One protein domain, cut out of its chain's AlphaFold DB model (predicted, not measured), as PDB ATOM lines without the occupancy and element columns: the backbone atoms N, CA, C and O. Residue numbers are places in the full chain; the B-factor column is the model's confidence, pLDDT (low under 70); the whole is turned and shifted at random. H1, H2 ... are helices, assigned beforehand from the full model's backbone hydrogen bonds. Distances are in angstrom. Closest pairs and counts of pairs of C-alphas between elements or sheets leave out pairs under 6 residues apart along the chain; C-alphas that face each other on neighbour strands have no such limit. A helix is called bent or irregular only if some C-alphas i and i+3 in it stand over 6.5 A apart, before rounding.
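AT A GLANCE: This is residues 174 to 230 of the 488 residues of an uncharacterized protein of Conidiobolus coronatus (strain ATCC 28846 / CBS 209.66 / NRRL 28638) (UniProt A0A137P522). Three short helices, H1, H2 and H3, run back and forth side by side as a small bundle, their centres making a triangle. A long loop then swings out, its residues 211 to 218 sticking out free, and returns to H4, which lies near H2 and H3 but only loosely placed on them. The printed part has 57 residues with four named helices, in the order H1, H2, H3, H4, and no named strand; the class is all helix. It is only just compact, close to loose, with a radius of gyration of the C-alphas of 11.8 A, and its outline is flat, spanning 31 by 30 by 14 A.

HOW THE PARTS SIT: H1, residues 174 to 182, and H2, residues 184 to 197, form a helical hairpin. They touch, the closest C-alphas being those of Tyr 176 and Val 190, 6.1 A apart, at a shallow tilt of 15 degrees, opposite ways. H2 and H3, residues 200 to 205, form a second helical hairpin. H2 touches H3 with residues 191 to 195 alone, closest at the C-alphas of Cys 194 and Tyr 203, 5.7 A. H1 and H3 are close but not clearly touching, with the closest C-alphas, those of Arg 177 and Leu 202, 6.7 A apart. H4, residues 220 to 230, is close to H2 but not clearly touching, closest at the C-alphas of Val 195 and Met 224, 6.3 A. H1 and H4 are apart. Every O i to N i+4 pair is within hydrogen-bond range in H1, H3 and H4, and 8 of 10 are in H2.

IN THESE COORDINATES: H1 begins at C-alpha 174, (37.427, 27.399, 22.254), and is 12.3 A long. H2 is 18.9 A long and irregular, with C-alphas 185 and 188 7.8 A apart. H3 is 8.5 A long. H4 is 15.4 A long and ends at C-alpha 230, (35.694, 17.832, 44.574).

THE WHOLE: The C-alphas farthest apart are those of Glu 174 and Asn 214, 33.3 A. The printed part has no cut. The links H1 to H2 and H2 to H3 are tight; H3 to H4 is long. Residues 209 to 230 have pLDDT under 70.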
ATOM      1  N   GLU A 174      37.639  26.799  23.581       97.88
ATOM      2  CA  GLU A 174      37.427  27.399  22.254       97.88
ATOM      3  C   GLU A 174      37.616  26.380  21.122       97.88
ATOM      4  O   GLU A 174      36.833  26.347  20.178       97.88
ATOM      5  N   THR A 175      38.588  25.473  21.251       97.44
ATOM      6  CA  THR A 175      38.796  24.388  20.279       97.44
ATOM      7  C   THR A 175      37.570  23.482  20.191       97.44
ATOM      8  O   THR A 175      37.142  23.102  19.104       97.44
ATOM      9  N   TYR A 176      36.977  23.137  21.331       97.81
ATOM     10  CA  TYR A 176      35.770  22.316  21.369       97.81
ATOM     11  C   TYR A 176      34.540  23.060  20.837       97.81
ATOM     12  O   TYR A 176      33.711  22.448  20.161       97.81
ATOM     13  N   ARG A 177      34.465  24.378  21.052       97.81
ATOM     14  CA  ARG A 177      33.441  25.252  20.466       97.81
ATOM     15  C   ARG A 177      33.542  25.291  18.939       97.81
ATOM     16  O   ARG A 177      32.525  25.170  18.259       97.81
ATOM     17  N   GLU A 178      34.749  25.397  18.384       97.62
ATOM     18  CA  GLU A 178      34.979  25.320  16.935       97.62
ATOM     19  C   GLU A 178      34.644  23.936  16.368       97.62
ATOM     20  O   GLU A 178      33.974  23.844  15.338       97.62
ATOM     21  N   ILE A 179      35.036  22.857  17.055       96.81
ATOM     22  CA  ILE A 179      34.703  21.486  16.641       96.81
ATOM     23  C   ILE A 179      33.187  21.287  16.599       96.81
ATOM     24  O   ILE A 179      32.690  20.732  15.625       96.81
ATOM     25  N   TYR A 180      32.452  21.749  17.613       97.12
ATOM     26  CA  TYR A 180      30.993  21.636  17.635       97.12
ATOM     27  C   TYR A 180      30.335  22.449  16.511       97.12
ATOM     28  O   TYR A 180      29.432  21.950  15.845       97.12
ATOM     29  N   LYS A 181      30.834  23.663  16.233       96.50
ATOM     30  CA  LYS A 181      30.355  24.498  15.115       96.50
ATOM     31  C   LYS A 181      30.586  23.844  13.750       96.50
ATOM     32  O   LYS A 181      29.718  23.928  12.886       96.50
ATOM     33  N   LEU A 182      31.751  23.228  13.544       96.56
ATOM     34  CA  LEU A 182      32.118  22.596  12.270       96.56
ATOM     35  C   LEU A 182      31.497  21.205  12.098       96.56
ATOM     36  O   LEU A 182      31.171  20.813  10.980       96.56
ATOM     37  N   TYR A 183      31.333  20.467  13.197       96.19
ATOM     38  CA  TYR A 183      30.864  19.085  13.211       96.19
ATOM     39  C   TYR A 183      29.819  18.864  14.319       96.19
ATOM     40  O   TYR A 183      30.115  18.194  15.315       96.19
ATOM     41  N   PRO A 184      28.581  19.372  14.160       95.38
ATOM     42  CA  PRO A 184      27.525  19.213  15.163       95.38
ATOM     43  C   PRO A 184      27.237  17.748  15.523       95.38
ATOM     44  O   PRO A 184      26.923  17.440  16.666       95.38
ATOM     45  N   GLN A 185      27.440  16.808  14.592       93.19
ATOM     46  CA  GLN A 185      27.294  15.369  14.838       93.19
ATOM     47  C   GLN A 185      28.252  14.816  15.912       93.19
ATOM     48  O   GLN A 185      28.029  13.729  16.439       93.19
ATOM     49  N   LEU A 186      29.319  15.550  16.255       95.38
ATOM     50  CA  LEU A 186      30.242  15.199  17.334       95.38
ATOM     51  C   LEU A 186      29.796  15.716  18.710       95.38
ATOM     52  O   LEU A 186      30.568  15.584  19.661       95.38
ATOM     53  N   GLU A 187      28.576  16.243  18.855       95.50
ATOM     54  CA  GLU A 187      28.041  16.812  20.104       95.50
ATOM     55  C   GLU A 187      28.321  15.943  21.336       95.50
ATOM     56  O   GLU A 187      28.819  16.428  22.346       95.50
ATOM     57  N   THR A 188      28.125  14.624  21.233       94.19
ATOM     58  CA  THR A 188      28.341  13.690  22.348       94.19
ATOM     59  C   THR A 188      29.824  13.581  22.719       94.19
ATOM     60  O   THR A 188      30.172  13.382  23.885       94.19
ATOM     61  N   GLY A 189      30.715  13.671  21.731       95.25
ATOM     62  CA  GLY A 189      32.159  13.676  21.946       95.25
ATOM     63  C   GLY A 189      32.624  14.975  22.600       95.25
ATOM     64  O   GLY A 189      33.407  14.932  23.550       95.25
ATOM     65  N   VAL A 190      32.095  16.110  22.135       96.62
ATOM     66  CA  VAL A 190      32.394  17.436  22.689       96.62
ATOM     67  C   VAL A 190      31.867  17.558  24.122       96.62
ATOM     68  O   VAL A 190      32.601  17.978  25.010       96.62
ATOM     69  N   ALA A 191      30.652  17.076  24.389       96.06
ATOM     70  CA  ALA A 191      30.044  17.037  25.716       96.06
ATOM     71  C   ALA A 191      30.913  16.323  26.755       96.06
ATOM     72  O   ALA A 191      31.180  16.839  27.839       96.06
ATOM     73  N   LYS A 192      31.407  15.129  26.404       94.38
ATOM     74  CA  LYS A 192      32.302  14.351  27.272       94.38
ATOM     75  C   LYS A 192      33.605  15.089  27.533       94.38
ATOM     76  O   LYS A 192      34.096  15.073  28.658       94.38
ATOM     77  N   ALA A 193      34.154  15.740  26.511       96.12
ATOM     78  CA  ALA A 193      35.348  16.550  26.671       96.12
ATOM     79  C   ALA A 193      35.104  17.766  27.580       96.12
ATOM     80  O   ALA A 193      35.976  18.089  28.379       96.12
ATOM     81  N   CYS A 194      33.913  18.374  27.538       96.50
ATOM     82  CA  CYS A 194      33.537  19.464  28.440       96.50
ATOM     83  C   CYS A 194      33.463  19.006  29.900       96.50
ATOM     84  O   CYS A 194      33.977  19.700  30.773       96.50
ATOM     85  N   VAL A 195      32.912  17.816  30.171       95.31
ATOM     86  CA  VAL A 195      32.910  17.230  31.526       95.31
ATOM     87  C   VAL A 195      34.340  16.988  32.014       95.31
ATOM     88  O   VAL A 195      34.683  17.362  33.131       95.31
ATOM     89  N   ILE A 196      35.200  16.414  31.164       95.00
ATOM     90  CA  ILE A 196      36.601  16.132  31.515       95.00
ATOM     91  C   ILE A 196      37.399  17.431  31.731       95.00
ATOM     92  O   ILE A 196      38.212  17.502  32.649       95.00
ATOM     93  N   GLY A 197      37.177  18.451  30.898       95.69
ATOM     94  CA  GLY A 197      37.870  19.741  30.961       95.69
ATOM     95  C   GLY A 197      37.298  20.741  31.963       95.69
ATOM     96  O   GLY A 197      37.929  21.762  32.224       95.69
ATOM     97  N   GLY A 198      36.125  20.466  32.542       96.00
ATOM     98  CA  GLY A 198      35.413  21.416  33.397       96.00
ATOM     99  C   GLY A 198      34.862  22.631  32.637       96.00
ATOM    100  O   GLY A 198      34.742  23.707  33.219       96.00
ATOM    101  N   TYR A 199      34.539  22.480  31.350       97.56
ATOM    102  CA  TYR A 199      34.040  23.552  30.478       97.56
ATOM    103  C   TYR A 199      32.523  23.684  30.569       97.56
ATOM    104  O   TYR A 199      31.787  23.293  29.664       97.56
ATOM    105  N   ARG A 200      32.046  24.205  31.701       95.75
ATOM    106  CA  ARG A 200      30.610  24.348  31.970       95.75
ATOM    107  C   ARG A 200      29.905  25.264  30.967       95.75
ATOM    108  O   ARG A 200      28.846  24.895  30.482       95.75
ATOM    109  N   GLY A 201      30.523  26.394  30.606       96.31
ATOM    110  CA  GLY A 201      29.951  27.344  29.644       96.31
ATOM    111  C   GLY A 201      29.647  26.681  28.302       96.31
ATOM    112  O   GLY A 201      28.503  26.673  27.860       96.31
ATOM    113  N   LEU A 202      30.647  26.020  27.715       96.75
ATOM    114  CA  LEU A 202      30.449  25.263  26.484       96.75
ATOM    115  C   LEU A 202      29.490  24.068  26.643       96.75
ATOM    116  O   LEU A 202      28.722  23.790  25.728       96.75
ATOM    117  N   TYR A 203      29.501  23.358  27.774       96.44
ATOM    118  CA  TYR A 203      28.553  22.262  28.007       96.44
ATOM    119  C   TYR A 203      27.095  22.747  27.954       96.44
ATOM    120  O   TYR A 203      26.265  22.123  27.291       96.44
ATOM    121  N   ASP A 204      26.813  23.885  28.593       95.12
ATOM    122  CA  ASP A 204      25.494  24.517  28.596       95.12
ATOM    123  C   ASP A 204      25.129  25.062  27.195       95.12
ATOM    124  O   ASP A 204      23.982  24.942  26.763       95.12
ATOM    125  N   GLU A 205      26.105  25.595  26.441       95.44
ATOM    126  CA  GLU A 205      25.927  26.049  25.047       95.44
ATOM    127  C   GLU A 205      25.535  24.912  24.088       95.44
ATOM    128  O   GLU A 205      24.754  25.135  23.163       95.44
ATOM    129  N   ILE A 206      26.068  23.700  24.284       94.44
ATOM    130  CA  ILE A 206      25.854  22.562  23.369       94.44
ATOM    131  C   ILE A 206      24.410  22.027  23.450       94.44
ATOM    132  O   ILE A 206      24.018  21.252  22.583       94.44
ATOM    133  N   ASN A 207      23.597  22.468  24.426       81.44
ATOM    134  CA  ASN A 207      22.166  22.153  24.590       81.44
ATOM    135  C   ASN A 207      21.809  20.736  24.121       81.44
ATOM    136  O   ASN A 207      20.968  20.536  23.239       81.44
ATOM    137  N   ILE A 208      22.526  19.748  24.662       77.88
ATOM    138  CA  ILE A 208      22.374  18.367  24.228       77.88
ATOM    139  C   ILE A 208      20.969  17.948  24.631       77.88
ATOM    140  O   ILE A 208      20.703  17.644  25.798       77.88
ATOM    141  N   HIS A 209      20.067  17.912  23.658       62.81
ATOM    142  CA  HIS A 209      18.788  17.246  23.792       62.81
ATOM    143  C   HIS A 209      19.073  15.746  23.852       62.81
ATOM    144  O   HIS A 209      18.935  15.017  22.874       62.81
ATOM    145  N   LEU A 210      19.520  15.272  25.019       58.56
ATOM    146  CA  LEU A 210      19.558  13.855  25.344       58.56
ATOM    147  C   LEU A 210      18.110  13.386  25.511       58.56
ATOM    148  O   LEU A 210      17.668  13.075  26.616       58.56
ATOM    149  N   GLU A 211      17.355  13.338  24.415       48.69
ATOM    150  CA  GLU A 211      16.104  12.601  24.370       48.69
ATOM    151  C   GLU A 211      16.450  11.123  24.570       48.69
ATOM    152  O   GLU A 211      16.858  10.401  23.660       48.69
ATOM    153  N   ARG A 212      16.361  10.663  25.821       47.25
ATOM    154  CA  ARG A 212      16.430   9.239  26.124       47.25
ATOM    155  C   ARG A 212      15.066   8.613  25.833       47.25
ATOM    156  O   ARG A 212      14.065   9.143  26.310       47.25
ATOM    157  N   PRO A 213      15.016   7.419  25.225       41.44
ATOM    158  CA  PRO A 213      13.757   6.709  24.996       41.44
ATOM    159  C   PRO A 213      12.976   6.309  26.271       41.44
ATOM    160  O   PRO A 213      11.832   5.886  26.152       41.44
ATOM    161  N   ASN A 214      13.542   6.420  27.490       42.38
ATOM    162  CA  ASN A 214      13.031   5.699  28.676       42.38
ATOM    163  C   ASN A 214      12.921   6.512  29.999       42.38
ATOM    164  O   ASN A 214      12.943   5.919  31.074       42.38
ATOM    165  N   GLY A 215      12.823   7.847  29.980       41.09
ATOM    166  CA  GLY A 215      12.312   8.626  31.132       41.09
ATOM    167  C   GLY A 215      13.129   8.684  32.443       41.09
ATOM    168  O   GLY A 215      12.677   9.317  33.390       41.09
ATOM    169  N   TYR A 216      14.326   8.094  32.529       38.12
ATOM    170  CA  TYR A 216      15.228   8.272  33.678       38.12
ATOM    171  C   TYR A 216      16.343   9.275  33.350       38.12
ATOM    172  O   TYR A 216      17.363   8.917  32.740       38.12
ATOM    173  N   SER A 217      16.148  10.531  33.770       41.84
ATOM    174  CA  SER A 217      17.228  11.517  33.864       41.84
ATOM    175  C   SER A 217      17.996  11.293  35.166       41.84
ATOM    176  O   SER A 217      17.460  11.480  36.255       41.84
ATOM    177  N   ARG A 218      19.250  10.849  35.062       45.88
ATOM    178  CA  ARG A 218      20.286  11.270  36.009       45.88
ATOM    179  C   ARG A 218      21.194  12.178  35.213       45.88
ATOM    180  O   ARG A 218      21.703  11.762  34.165       45.88
ATOM    181  N   ASP A 219      21.302  13.402  35.689       55.28
ATOM    182  CA  ASP A 219      21.877  14.513  34.968       55.28
ATOM    183  C   ASP A 219      23.393  14.329  34.861       55.28
ATOM    184  O   ASP A 219      24.092  14.105  35.845       55.28
ATOM    185  N   ILE A 220      23.949  14.471  33.658       57.34
ATOM    186  CA  ILE A 220      25.392  14.737  33.519       57.34
ATOM    187  C   ILE A 220      25.750  16.055  34.240       57.34
ATOM    188  O   ILE A 220      26.875  16.228  34.704       57.34
ATOM    189  N   THR A 221      24.769  16.933  34.445       54.41
ATOM    190  CA  THR A 221      24.830  18.069  35.365       54.41
ATOM    191  C   THR A 221      25.188  17.637  36.795       54.41
ATOM    192  O   THR A 221      26.018  18.295  37.409       54.41
ATOM    193  N   ASP A 222      24.699  16.495  37.303       60.94
ATOM    194  CA  ASP A 222      25.085  15.961  38.625       60.94
ATOM    195  C   ASP A 222      26.556  15.518  38.659       60.94
ATOM    196  O   ASP A 222      27.238  15.673  39.673       60.94
ATOM    197  N   LEU A 223      27.081  15.004  37.538       60.22
ATOM    198  CA  LEU A 223      28.508  14.697  37.379       60.22
ATOM    199  C   LEU A 223      29.358  15.978  37.405       60.22
ATOM    200  O   LEU A 223      30.402  15.999  38.056       60.22
ATOM    201  N   MET A 224      28.903  17.056  36.759       59.06
ATOM    202  CA  MET A 224      29.602  18.347  36.786       59.06
ATOM    203  C   MET A 224      29.519  19.034  38.159       59.06
ATOM    204  O   MET A 224      30.532  19.528  38.654       59.06
ATOM    205  N   VAL A 225      28.359  18.991  38.823       58.69
ATOM    206  CA  VAL A 225      28.162  19.492  40.198       58.69
ATOM    207  C   VAL A 225      28.993  18.686  41.202       58.69
ATOM    208  O   VAL A 225      29.572  19.242  42.138       58.69
ATOM    209  N   GLY A 226      29.130  17.374  40.990       62.28
ATOM    210  CA  GLY A 226      30.037  16.528  41.762       62.28
ATOM    211  C   GLY A 226      31.500  16.967  41.639       62.28
ATOM    212  O   GLY A 226      32.206  17.023  42.642       62.28
ATOM    213  N   MET A 227      31.952  17.340  40.439       57.69
ATOM    214  CA  MET A 227      33.335  17.774  40.196       57.69
ATOM    215  C   MET A 227      33.652  19.171  40.754       57.69
ATOM    216  O   MET A 227      34.770  19.382  41.229       57.69
ATOM    217  N   GLU A 228      32.693  20.105  40.768       53.59
ATOM    218  CA  GLU A 228      32.852  21.406  41.447       53.59
ATOM    219  C   GLU A 228      33.070  21.230  42.960       53.59
ATOM    220  O   GLU A 228      33.965  21.853  43.537       53.59
ATOM    221  N   ASN A 229      32.338  20.304  43.587       43.06
ATOM    222  CA  ASN A 229      32.513  19.988  45.005       43.06
ATOM    223  C   ASN A 229      33.874  19.333  45.294       43.06
ATOM    224  O   ASN A 229      34.530  19.691  46.270       43.06
ATOM    225  N   THR A 230      34.362  18.447  44.423       42.03
ATOM    226  CA  THR A 230      35.694  17.832  44.574       42.03
ATOM    227  C   THR A 230      36.827  18.852  44.433       42.03
ATOM    228  O   THR A 230      37.857  18.722  45.089       42.03
TER     229      THR A 230